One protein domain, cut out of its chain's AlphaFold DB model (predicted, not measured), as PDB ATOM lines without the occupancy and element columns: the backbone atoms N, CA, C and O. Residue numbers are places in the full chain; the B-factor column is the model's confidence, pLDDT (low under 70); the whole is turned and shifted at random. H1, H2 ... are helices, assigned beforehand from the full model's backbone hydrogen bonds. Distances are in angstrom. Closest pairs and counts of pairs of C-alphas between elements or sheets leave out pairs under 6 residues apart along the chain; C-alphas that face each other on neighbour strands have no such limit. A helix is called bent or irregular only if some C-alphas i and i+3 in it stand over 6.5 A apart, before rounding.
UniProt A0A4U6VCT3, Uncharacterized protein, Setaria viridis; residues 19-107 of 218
ATOM      1  N   ASP A  19     247.675 171.489 296.688       64.44
ATOM      2  CA  ASP A  19     246.826 172.034 297.751       64.44
ATOM      3  C   ASP A  19     245.349 172.142 297.349       64.44
ATOM      4  O   ASP A  19     244.479 171.809 298.155       64.44
ATOM      5  N   LEU A  20     245.049 172.527 296.104       67.81
ATOM      6  CA  LEU A  20     243.681 172.582 295.579       67.81
ATOM      7  C   LEU A  20     243.076 171.183 295.453       67.81
ATOM      8  O   LEU A  20     241.922 170.982 295.828       67.81
ATOM      9  N   ASP A  21     243.859 170.203 294.999       73.94
ATOM     10  CA  ASP A  21     243.409 168.810 294.936       73.94
ATOM     11  C   ASP A  21     243.133 168.238 296.340       73.94
ATOM     12  O   ASP A  21     242.106 167.587 296.564       73.94
ATOM     13  N   ARG A  22     243.976 168.564 297.332       77.50
ATOM     14  CA  ARG A  22     243.751 168.192 298.742       77.50
ATOM     15  C   ARG A  22     242.464 168.808 299.299       77.50
ATOM     16  O   ARG A  22     241.709 168.115 299.981       77.50
ATOM     17  N   ILE A  23     242.201 170.081 299.001       77.75
ATOM     18  CA  ILE A  23     240.971 170.774 299.414       77.75
ATOM     19  C   ILE A  23     239.750 170.140 298.741       77.75
ATOM     20  O   ILE A  23     238.788 169.797 299.428       77.75
ATOM     21  N   ARG A  24     239.801 169.896 297.426       75.56
ATOM     22  CA  ARG A  24     238.705 169.264 296.674       75.56
ATOM     23  C   ARG A  24     238.366 167.876 297.221       75.56
ATOM     24  O   ARG A  24     237.196 167.572 297.442       75.56
ATOM     25  N   LYS A  25     239.383 167.049 297.491       78.88
ATOM     26  CA  LYS A  25     239.218 165.723 298.115       78.88
ATOM     27  C   LYS A  25     238.610 165.813 299.517       78.88
ATOM     28  O   LYS A  25     237.795 164.970 299.872       78.88
ATOM     29  N   GLY A  26     238.982 166.832 300.292       75.81
ATOM     30  CA  GLY A  26     238.455 167.073 301.636       75.81
ATOM     31  C   GLY A  26     237.017 167.600 301.684       75.81
ATOM     32  O   GLY A  26     236.325 167.356 302.670       75.81
ATOM     33  N   LEU A  27     236.567 168.303 300.640       75.25
ATOM     34  CA  LEU A  27     235.205 168.842 300.533       75.25
ATOM     35  C   LEU A  27     234.187 167.829 299.982       75.25
ATOM     36  O   LEU A  27     232.990 168.063 300.095       75.25
ATOM     37  N   HIS A  28     234.633 166.698 299.422       65.31
ATOM     38  CA  HIS A  28     233.786 165.635 298.851       65.31
ATOM     39  C   HIS A  28     232.792 166.079 297.755       65.31
ATOM     40  O   HIS A  28     231.950 165.288 297.333       65.31
ATOM     41  N   THR A  29     232.893 167.305 297.239       61.97
ATOM     42  CA  THR A  29     232.022 167.836 296.186       61.97
ATOM     43  C   THR A  29     232.781 167.930 294.858       61.97
ATOM     44  O   THR A  29     233.898 168.444 294.780       61.97
ATOM     45  N   LYS A  30     232.187 167.406 293.775       63.09
ATOM     46  CA  LYS A  30     232.627 167.722 292.407       63.09
ATOM     47  C   LYS A  30     232.103 169.120 292.079       63.09
ATOM     48  O   LYS A  30     230.897 169.341 292.125       63.09
ATOM     49  N   LEU A  31     233.001 170.050 291.768       57.97
ATOM     50  CA  LEU A  31     232.646 171.412 291.368       57.97
ATOM     51  C   LEU A  31     232.002 171.377 289.975       57.97
ATOM     52  O   LEU A  31     232.700 171.423 288.966       57.97
ATOM     53  N   LEU A  32     230.676 171.246 289.915       50.97
ATOM     54  CA  LEU A  32     229.924 171.373 288.670       50.97
ATOM     55  C   LEU A  32     229.576 172.852 288.471       50.97
ATOM     56  O   LEU A  32     228.553 173.334 288.953       50.97
ATOM     57  N   ILE A  33     230.464 173.591 287.810       56.94
ATOM     58  CA  ILE A  33     230.192 174.980 287.430       56.94
ATOM     59  C   ILE A  33     229.259 174.933 286.212       56.94
ATOM     60  O   ILE A  33     229.697 174.635 285.104       56.94
ATOM     61  N   HIS A  34     227.962 175.169 286.424       56.41
ATOM     62  CA  HIS A  34     226.957 175.258 285.360       56.41
ATOM     63  C   HIS A  34     226.380 176.676 285.327       56.41
ATOM     64  O   HIS A  34     225.647 177.075 286.231       56.41
ATOM     65  N   VAL A  35     226.720 177.441 284.288       52.19
ATOM     66  CA  VAL A  35     226.176 178.784 284.051       52.19
ATOM     67  C   VAL A  35     224.931 178.635 283.180       52.19
ATOM     68  O   VAL A  35     225.038 178.225 282.028       52.19
ATOM     69  N   ARG A  36     223.742 178.932 283.721       48.88
ATOM     70  CA  ARG A  36     222.514 178.978 282.913       48.88
ATOM     71  C   ARG A  36     222.492 180.270 282.097       48.88
ATOM     72  O   ARG A  36     222.662 181.355 282.649       48.88
ATOM     73  N   GLU A  37     222.271 180.140 280.798       44.31
ATOM     74  CA  GLU A  37     222.181 181.260 279.863       44.31
ATOM     75  C   GLU A  37     220.922 182.100 280.170       44.31
ATOM     76  O   GLU A  37     219.810 181.575 280.184       44.31
ATOM     77  N   GLY A  38     221.094 183.393 280.488       62.47
ATOM     78  CA  GLY A  38     219.988 184.360 280.620       62.47
ATOM     79  C   GLY A  38     219.767 185.041 281.983       62.47
ATOM     80  O   GLY A  38     218.903 185.914 282.075       62.47
ATOM     81  N   LEU A  39     220.531 184.727 283.039       58.62
ATOM     82  CA  LEU A  39     220.440 185.430 284.334       58.62
ATOM     83  C   LEU A  39     221.519 186.521 284.453       58.62
ATOM     84  O   LEU A  39     222.708 186.265 284.298       58.62
ATOM     85  N   LYS A  40     221.093 187.760 284.730       59.59
ATOM     86  CA  LYS A  40     221.907 188.997 284.666       59.59
ATOM     87  C   LYS A  40     222.926 189.153 285.807       59.59
ATOM     88  O   LYS A  40     223.671 190.125 285.831       59.59
ATOM     89  N   TRP A  41     222.945 188.210 286.744       49.91
ATOM     90  CA  TRP A  41     223.905 188.119 287.839       49.91
ATOM     91  C   TRP A  41     224.431 186.693 287.882       49.91
ATOM     92  O   TRP A  41     223.618 185.763 287.895       49.91
ATOM     93  N   PRO A  42     225.756 186.479 287.869       49.66
ATOM     94  CA  PRO A  42     226.240 185.127 287.781       49.66
ATOM     95  C   PRO A  42     226.028 184.431 289.133       49.66
ATOM     96  O   PRO A  42     226.367 184.941 290.196       49.66
ATOM     97  N   GLU A  43     225.500 183.215 289.073       58.50
ATOM     98  CA  GLU A  43     225.567 182.227 290.154       58.50
ATOM     99  C   GLU A  43     227.045 181.954 290.532       58.50
ATOM    100  O   GLU A  43     227.368 181.597 291.660       58.50
ATOM    101  N   ALA A  44     227.973 182.204 289.597       60.84
ATOM    102  CA  ALA A  44     229.408 181.969 289.722       60.84
ATOM    103  C   ALA A  44     230.116 182.725 290.877       60.84
ATOM    104  O   ALA A  44     230.840 182.065 291.616       60.84
ATOM    105  N   PRO A  45     229.953 184.045 291.117       69.12
ATOM    106  CA  PRO A  45     230.506 184.726 292.290       69.12
ATOM    107  C   PRO A  45     229.918 184.221 293.610       69.12
ATOM    108  O   PRO A  45     230.659 184.113 294.585       69.12
ATOM    109  N   MET A  46     228.635 183.847 293.658       72.12
ATOM    110  CA  MET A  46     228.049 183.232 294.859       72.12
ATOM    111  C   MET A  46     228.606 181.822 295.101       72.12
ATOM    112  O   MET A  46     228.956 181.485 296.233       72.12
ATOM    113  N   GLN A  47     228.776 181.019 294.048       72.12
ATOM    114  CA  GLN A  47     229.419 179.703 294.116       72.12
ATOM    115  C   GLN A  47     230.898 179.804 294.504       72.12
ATOM    116  O   GLN A  47     231.369 179.028 295.335       72.12
ATOM    117  N   ALA A  48     231.621 180.787 293.967       73.44
ATOM    118  CA  ALA A  48     233.015 181.050 294.305       73.44
ATOM    119  C   ALA A  48     233.166 181.521 295.759       73.44
ATOM    120  O   ALA A  48     234.056 181.045 296.463       73.44
ATOM    121  N   ALA A  49     232.274 182.388 296.247       79.81
ATOM    122  CA  ALA A  49     232.262 182.822 297.644       79.81
ATOM    123  C   ALA A  49     231.934 181.661 298.600       79.81
ATOM    124  O   ALA A  49     232.602 181.478 299.625       79.81
ATOM    125  N   LYS A  50     230.957 180.818 298.245       83.44
ATOM    126  CA  LYS A  50     230.641 179.598 298.999       83.44
ATOM    127  C   LYS A  50     231.838 178.646 299.035       83.44
ATOM    128  O   LYS A  50     232.232 178.206 300.110       83.44
ATOM    129  N   PHE A  51     232.485 178.410 297.897       81.75
ATOM    130  CA  PHE A  51     233.695 177.595 297.834       81.75
ATOM    131  C   PHE A  51     234.827 178.167 298.696       81.75
ATOM    132  O   PHE A  51     235.429 177.434 299.477       81.75
ATOM    133  N   ALA A  52     235.089 179.473 298.609       85.00
ATOM    134  CA  ALA A  52     236.122 180.128 299.404       85.00
ATOM    135  C   ALA A  52     235.859 179.977 300.913       85.00
ATOM    136  O   ALA A  52     236.771 179.645 301.669       85.00
ATOM    137  N   SER A  53     234.611 180.147 301.357       85.44
ATOM    138  CA  SER A  53     234.244 179.980 302.772       85.44
ATOM    139  C   SER A  53     234.342 178.525 303.259       85.44
ATOM    140  O   SER A  53     234.872 178.273 304.349       85.44
ATOM    141  N   GLU A  54     233.919 177.552 302.447       85.31
ATOM    142  CA  GLU A  54     234.073 176.122 302.742       85.31
ATOM    143  C   GLU A  54     235.553 175.707 302.786       85.31
ATOM    144  O   GLU A  54     235.982 175.040 303.734       85.31
ATOM    145  N   ALA A  55     236.355 176.163 301.821       85.00
ATOM    146  CA  ALA A  55     237.791 175.909 301.758       85.00
ATOM    147  C   ALA A  55     238.533 176.507 302.967       85.00
ATOM    148  O   ALA A  55     239.333 175.812 303.601       85.00
ATOM    149  N   CYS A  56     238.223 177.749 303.352       85.88
ATOM    150  CA  CYS A  56     238.771 178.380 304.556       85.88
ATOM    151  C   CYS A  56     238.404 177.596 305.822       85.88
ATOM    152  O   CYS A  56     239.264 177.318 306.662       85.88
ATOM    153  N   THR A  57     237.146 177.164 305.945       88.00
ATOM    154  CA  THR A  57     236.686 176.362 307.088       88.00
ATOM    155  C   THR A  57     237.405 175.016 307.156       88.00
ATOM    156  O   THR A  57     237.842 174.592 308.230       88.00
ATOM    157  N   TYR A  58     237.559 174.338 306.017       89.12
ATOM    158  CA  TYR A  58     238.308 173.088 305.924       89.12
ATOM    159  C   TYR A  58     239.774 173.285 306.323       89.12
ATOM    160  O   TYR A  58     240.294 172.518 307.136       89.12
ATOM    161  N   MET A  59     240.426 174.335 305.818       88.25
ATOM    162  CA  MET A  59     241.812 174.656 306.149       88.25
ATOM    163  C   MET A  59     241.987 174.875 307.656       88.25
ATOM    164  O   MET A  59     242.846 174.234 308.264       88.25
ATOM    165  N   LEU A  60     241.118 175.664 308.294       89.19
ATOM    166  CA  LEU A  60     241.136 175.875 309.748       89.19
ATOM    167  C   LEU A  60     240.928 174.569 310.530       89.19
ATOM    168  O   LEU A  60     241.673 174.274 311.471       89.19
ATOM    169  N   LYS A  61     239.964 173.736 310.116       88.00
ATOM    170  CA  LYS A  61     239.726 172.415 310.724       88.00
ATOM    171  C   LYS A  61     240.928 171.485 310.555       88.00
ATOM    172  O   LYS A  61     241.279 170.765 311.489       88.00
ATOM    173  N   SER A  62     241.580 171.508 309.393       81.62
ATOM    174  CA  SER A  62     242.777 170.709 309.126       81.62
ATOM    175  C   SER A  62     243.947 171.137 310.012       81.62
ATOM    176  O   SER A  62     244.571 170.279 310.631       81.62
ATOM    177  N   GLN A  63     244.167 172.442 310.190       87.06
ATOM    178  CA  GLN A  63     245.201 172.967 311.082       87.06
ATOM    179  C   GLN A  63     244.929 172.581 312.539       87.06
ATOM    180  O   GLN A  63     245.829 172.114 313.237       87.06
ATOM    181  N   GLN A  64     243.671 172.666 312.983       87.31
ATOM    182  CA  GLN A  64     243.274 172.190 314.309       87.31
ATOM    183  C   GLN A  64     243.527 170.682 314.471       87.31
ATOM    184  O   GLN A  64     244.023 170.246 315.513       87.31
ATOM    185  N   ARG A  65     243.221 169.873 313.447       86.44
ATOM    186  CA  ARG A  65     243.487 168.426 313.448       86.44
ATOM    187  C   ARG A  65     244.985 168.128 313.538       86.44
ATOM    188  O   ARG A  65     245.368 167.276 314.336       86.44
ATOM    189  N   GLN A  66     245.816 168.838 312.778       87.25
ATOM    190  CA  GLN A  66     247.276 168.701 312.820       87.25
ATOM    191  C   GLN A  66     247.841 169.099 314.189       87.25
ATOM    192  O   GLN A  66     248.660 168.375 314.756       87.25
ATOM    193  N   GLY A  67     247.354 170.201 314.767       89.31
ATOM    194  CA  GLY A  67     247.717 170.628 316.120       89.31
ATOM    195  C   GLY A  67     247.362 169.574 317.171       89.31
ATOM    196  O   GLY A  67     248.215 169.177 317.963       89.31
ATOM    197  N   ARG A  68     246.134 169.041 317.122       88.06
ATOM    198  CA  ARG A  68     245.691 167.948 318.002       88.06
ATOM    199  C   ARG A  68     246.533 166.686 317.836       88.06
ATOM    200  O   ARG A  68     246.888 166.079 318.839       88.06
ATOM    201  N   TYR A  69     246.867 166.303 316.605       88.31
ATOM    202  CA  TYR A  69     247.717 165.140 316.342       88.31
ATOM    203  C   TYR A  69     249.113 165.312 316.946       88.31
ATOM    204  O   TYR A  69     249.578 164.429 317.661       88.31
ATOM    205  N   ARG A  70     249.758 166.466 316.726       89.25
ATOM    206  CA  ARG A  70     251.070 166.786 317.316       89.25
ATOM    207  C   ARG A  70     251.039 166.732 318.841       89.25
ATOM    208  O   ARG A  70     251.946 166.174 319.452       89.25
ATOM    209  N   LEU A  71     249.985 167.284 319.437       88.62
ATOM    210  CA  LEU A  71     249.810 167.323 320.884       88.62
ATOM    211  C   LEU A  71     249.613 165.917 321.465       88.62
ATOM    212  O   LEU A  71     250.321 165.527 322.389       88.62
ATOM    213  N   LYS A  72     248.717 165.132 320.859       87.25
ATOM    214  CA  LYS A  72     248.475 163.741 321.240       87.25
ATOM    215  C   LYS A  72     249.740 162.887 321.089       87.25
ATOM    216  O   LYS A  72     250.079 162.127 321.985       87.25
ATOM    217  N   LYS A  73     250.484 163.052 319.993       84.81
ATOM    218  CA  LYS A  73     251.726 162.305 319.749       84.81
ATOM    219  C   LYS A  73     252.804 162.584 320.801       84.81
ATOM    220  O   LYS A  73     253.527 161.667 321.151       84.81
ATOM    221  N   LYS A  74     252.930 163.830 321.273       83.69
ATOM    222  CA  LYS A  74     253.998 164.228 322.207       83.69
ATOM    223  C   LYS A  74     253.668 163.956 323.678       83.69
ATOM    224  O   LYS A  74     254.579 163.678 324.444       83.69
ATOM    225  N   TYR A  75     252.400 164.087 324.070       83.56
ATOM    226  CA  TYR A  75     252.002 164.115 325.486       83.56
ATOM    227  C   TYR A  75     250.952 163.066 325.869       83.56
ATOM    228  O   TYR A  75     250.453 163.096 326.987       83.56
ATOM    229  N   PHE A  76     250.554 162.188 324.946       79.94
ATOM    230  CA  PHE A  76     249.533 161.169 325.208       79.94
ATOM    231  C   PHE A  76     249.945 159.786 324.690       79.94
ATOM    232  O   PHE A  76     249.806 158.802 325.406       79.94
ATOM    233  N   ASN A  77     250.479 159.685 323.470       79.06
ATOM    234  CA  ASN A  77     250.977 158.415 322.940       79.06
ATOM    235  C   ASN A  77     252.316 158.047 323.612       79.06
ATOM    236  O   ASN A  77     253.249 158.845 323.573       79.06
ATOM    237  N   GLY A  78     252.410 156.845 324.192       68.75
ATOM    238  CA  GLY A  78     253.630 156.329 324.834       68.75
ATOM    239  C   GLY A  78     253.775 156.628 326.330       68.75
ATOM    240  O   GLY A  78     254.754 156.191 326.924       68.75
ATOM    241  N   LEU A  79     252.816 157.331 326.947       69.06
ATOM    242  CA  LEU A  79     252.766 157.507 328.402       69.06
ATOM    243  C   LEU A  79     251.846 156.461 329.036       69.06
ATOM    244  O   LEU A  79     250.762 156.176 328.516       69.06
ATOM    245  N   VAL A  80     252.263 155.912 330.177       58.88
ATOM    246  CA  VAL A  80     251.396 155.064 331.001       58.88
ATOM    247  C   VAL A  80     250.276 155.944 331.576       58.88
ATOM    248  O   VAL A  80     250.455 157.132 331.838       58.88
ATOM    249  N   ALA A  81     249.073 155.383 331.706       61.75
ATOM    250  CA  ALA A  81     247.825 156.094 332.009       61.75
ATOM    251  C   ALA A  81     247.863 157.065 333.210       61.75
ATOM    252  O   ALA A  81     247.058 157.991 333.276       61.75
ATOM    253  N   ASN A  82     248.757 156.817 334.160       63.84
ATOM    254  CA  ASN A  82     248.968 157.569 335.393       63.84
ATOM    255  C   ASN A  82     249.847 158.824 335.223       63.84
ATOM    256  O   ASN A  82     249.872 159.653 336.127       63.84
ATOM    257  N   GLU A  83     250.529 158.989 334.087       66.56
ATOM    258  CA  GLU A  83     251.474 160.091 333.837       66.56
ATOM    259  C   GLU A  83     250.960 161.134 332.839       66.56
ATOM    260  O   GLU A  83     251.668 162.085 332.503       66.56
ATOM    261  N   VAL A  84     249.722 160.990 332.352       68.94
ATOM    262  CA  VAL A  84     249.133 161.994 331.461       68.94
ATOM    263  C   VAL A  84     249.061 163.328 332.216       68.94
ATOM    264  O   VAL A  84     248.407 163.392 333.261       68.94
ATOM    265  N   PRO A  85     249.697 164.407 331.711       70.19
ATOM    266  CA  PRO A  85     249.695 165.691 332.396       70.19
ATOM    267  C   PRO A  85     248.261 166.155 332.656       70.19
ATOM    268  O   PRO A  85     247.471 166.284 331.726       70.19
ATOM    269  N   THR A  86     247.910 166.424 333.911       67.12
ATOM    270  CA  THR A  86     246.600 166.991 334.286       67.12
ATOM    271  C   THR A  86     246.536 168.507 334.086       67.12
ATOM    272  O   THR A  86     245.453 169.092 334.086       67.12
ATOM    273  N   LYS A  87     247.694 169.143 333.874       70.50
ATOM    274  CA  LYS A  87     247.861 170.565 333.548       70.50
ATOM    275  C   LYS A  87     248.338 170.725 332.114       70.50
ATOM    276  O   LYS A  87     249.033 169.844 331.597       70.50
ATOM    277  N   THR A  88     247.984 171.833 331.468       68.94
ATOM    278  CA  THR A  88     248.329 172.039 330.065       68.94
ATOM    279  C   THR A  88     249.844 172.052 329.870       68.94
ATOM    280  O   THR A  88     250.557 172.864 330.457       68.94
ATOM    281  N   PRO A  89     250.377 171.194 328.985       71.38
ATOM    282  CA  PRO A  89     251.789 171.236 328.619       71.38
ATOM    283  C   PRO A  89     252.095 172.374 327.627       71.38
ATOM    284  O   PRO A  89     253.205 172.475 327.105       71.38
ATOM    285  N   VAL A  90     251.094 173.198 327.299       71.12
ATOM    286  CA  VAL A  90     251.170 174.282 326.323       71.12
ATOM    287  C   VAL A  90     250.533 175.526 326.931       71.12
ATOM    288  O   VAL A  90     249.332 175.550 327.180       71.12
ATOM    289  N   THR A  91     251.335 176.577 327.099       70.06
ATOM    290  CA  THR A  91     250.943 177.850 327.729       70.06
ATOM    291  C   THR A  91     249.808 178.577 327.005       70.06
ATOM    292  O   THR A  91     249.090 179.365 327.608       70.06
ATOM    293  N   THR A  92     249.618 178.306 325.713       77.44
ATOM    294  CA  THR A  92     248.554 178.909 324.898       77.44
ATOM    295  C   THR A  92     247.200 178.213 325.048       77.44
ATOM    296  O   THR A  92     246.207 178.701 324.507       77.44
ATOM    297  N   MET A  93     247.126 177.082 325.761       81.50
ATOM    298  CA  MET A  93     245.901 176.301 325.912       81.50
ATOM    299  C   MET A  93     245.440 176.269 327.369       81.50
ATOM    300  O   MET A  93     246.241 176.062 328.275       81.50
ATOM    301  N   ASN A  94     244.135 176.460 327.588       85.00
ATOM    302  CA  ASN A  94     243.546 176.392 328.923       85.00
ATOM    303  C   ASN A  94     243.356 174.936 329.393       85.00
ATOM    304  O   ASN A  94     243.169 174.016 328.584       85.00
ATOM    305  N   ASP A  95     243.385 174.740 330.713       84.94
ATOM    306  CA  ASP A  95     243.321 173.409 331.334       84.94
ATOM    307  C   ASP A  95     241.987 172.707 331.062       84.94
ATOM    308  O   ASP A  95     241.944 171.498 330.844       84.94
ATOM    309  N   GLY A  96     240.886 173.459 330.986       86.31
ATOM    310  CA  GLY A  96     239.564 172.906 330.683       86.31
ATOM    311  C   GLY A  96     239.477 172.271 329.289       86.31
ATOM    312  O   GLY A  96     238.953 171.168 329.129       86.31
ATOM    313  N   HIS A  97     240.024 172.931 328.266       86.19
ATOM    314  CA  HIS A  97     240.066 172.417 326.898       86.19
ATOM    315  C   HIS A  97     241.032 171.242 326.777       86.19
ATOM    316  O   HIS A  97     240.733 170.300 326.045       86.19
ATOM    317  N   TRP A  98     242.159 171.271 327.494       86.69
ATOM    318  CA  TRP A  98     243.082 170.138 327.566       86.69
ATOM    319  C   TRP A  98     242.419 168.903 328.162       86.69
ATOM    320  O   TRP A  98     242.376 167.869 327.496       86.69
ATOM    321  N   ASN A  99     241.810 169.033 329.340       85.56
ATOM    322  CA  ASN A  99     241.121 167.928 329.998       85.56
ATOM    323  C   ASN A  99     240.008 167.361 329.114       85.56
ATOM    324  O   ASN A  99     239.926 166.151 328.937       85.56
ATOM    325  N   LYS A 100     239.236 168.216 328.432       88.81
ATOM    326  CA  LYS A 100     238.229 167.769 327.458       88.81
ATOM    327  C   LYS A 100     238.829 166.936 326.314       88.81
ATOM    328  O   LYS A 100     238.207 165.964 325.884       88.81
ATOM    329  N   LEU A 101     240.014 167.292 325.811       87.19
ATOM    330  CA  LEU A 101     240.713 166.496 324.793       87.19
ATOM    331  C   LEU A 101     241.247 165.183 325.357       87.19
ATOM    332  O   LEU A 101     241.073 164.154 324.710       87.19
ATOM    333  N   VAL A 102     241.848 165.205 326.547       86.12
ATOM    334  CA  VAL A 102     242.348 164.004 327.227       86.12
ATOM    335  C   VAL A 102     241.205 163.024 327.480       86.12
ATOM    336  O   VAL A 102     241.334 161.853 327.136       86.12
ATOM    337  N   THR A 103     240.052 163.491 327.970       86.44
ATOM    338  CA  THR A 103     238.838 162.674 328.121       86.44
ATOM    339  C   THR A 103     238.403 162.068 326.785       86.44
ATOM    340  O   THR A 103     238.207 160.860 326.693       86.44
ATOM    341  N   MET A 104     238.324 162.870 325.718       86.19
ATOM    342  CA  MET A 104     237.939 162.395 324.382       86.19
ATOM    343  C   MET A 104     238.935 161.378 323.791       86.19
ATOM    344  O   MET A 104     238.530 160.456 323.086       86.19
ATOM    345  N   TRP A 105     240.236 161.536 324.051       85.50
ATOM    346  CA  TRP A 105     241.272 160.588 323.620       85.50
ATOM    347  C   TRP A 105     241.370 159.349 324.515       85.50
ATOM    348  O   TRP A 105     241.883 158.326 324.068       85.50
ATOM    349  N   SER A 106     240.870 159.417 325.747       80.25
ATOM    350  CA  SER A 106     240.836 158.286 326.681       80.25
ATOM    351  C   SER A 106     239.638 157.364 326.427       80.25
ATOM    352  O   SER A 106     239.739 156.159 326.653       80.25
ATOM    353  N   SER A 107     238.542 157.900 325.885       77.50
ATOM    354  CA  SER A 107     237.345 157.144 325.502       77.50
ATOM    355  C   SER A 107     237.453 156.618 324.052       77.50
ATOM    356  O   SER A 107     237.223 157.361 323.101       77.50
TER     357      SER A 107
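This is residues 19 to 107 of the 218 residues of an uncharacterized protein of Setaria viridis (UniProt A0A4U6VCT3). One long helix, H2, makes the long axis of a rod-like model; the short helix H1 crosses it partway along, at residues 54 to 59, and H3 sits off the part of H2 that leads to residue 75. Long loops lie at the two ends of the rod, and in the first of them residues 36 to 42 stick out free. The printed part has 89 residues with three named helices, in the order H1, H2, H3, and no named strand; its class is all helix. The whole is extended, with a radius of gyration of the C-alphas of 20.3 A, and the C-alphas span 67 by 22 by 22 A.

H1, residues 19 to 27, touches H2, residues 43 to 75, with 7 pairs of C-alphas within 8 A. The closest C-alphas of the two are those of Ile 23 and Ala 55, 6.5 A apart. H2 touches H1 with residues 54 to 59 alone. The lines of H1 and H2 are about perpendicular, at 88 degrees, and their centres are 10.3 A apart. H3, residues 95 to 106, touches no helix, but H2 and H3 are near each other, with 7 pairs of C-alphas within 10 A; their closest C-alphas are 8.2 A apart, only just short of touching. H1 and H3 are apart. In H1, H2 and H3 every O i to N i+4 pair is within hydrogen-bond range.

H1 begins at C-alpha 19, at (246.826, 172.034, 297.751), and measures 12.4 A from first to last C-alpha. H2, with 33 residues the longest helix, begins at C-alpha 43, at (225.567, 182.227, 290.154), and ends at C-alpha 75, at (252.002, 164.115, 325.486), 47.7 A away. H3 has 12 residues and measures 16.0 A from its first to its last C-alpha; it ends at C-alpha 106, at (240.836, 158.286, 326.681). None of the three is bent.

The two C-alphas farthest apart are those of Gly 38 and Asn 82, 67.5 A, one in each of the two links. Both links are long: residues 28 to 42 between H1 and H2, and residues 76 to 94 between H2 and H3. The first and last printed C-alphas, those of Asp 19 and Ser 107, are 32.9 A apart, and the printed part has no cut. The mean pLDDT of the printed part is 75.2; 29 residues are under 70, namely residues 19 to 20, 28 to 45, 78 to 84, 86 and 88.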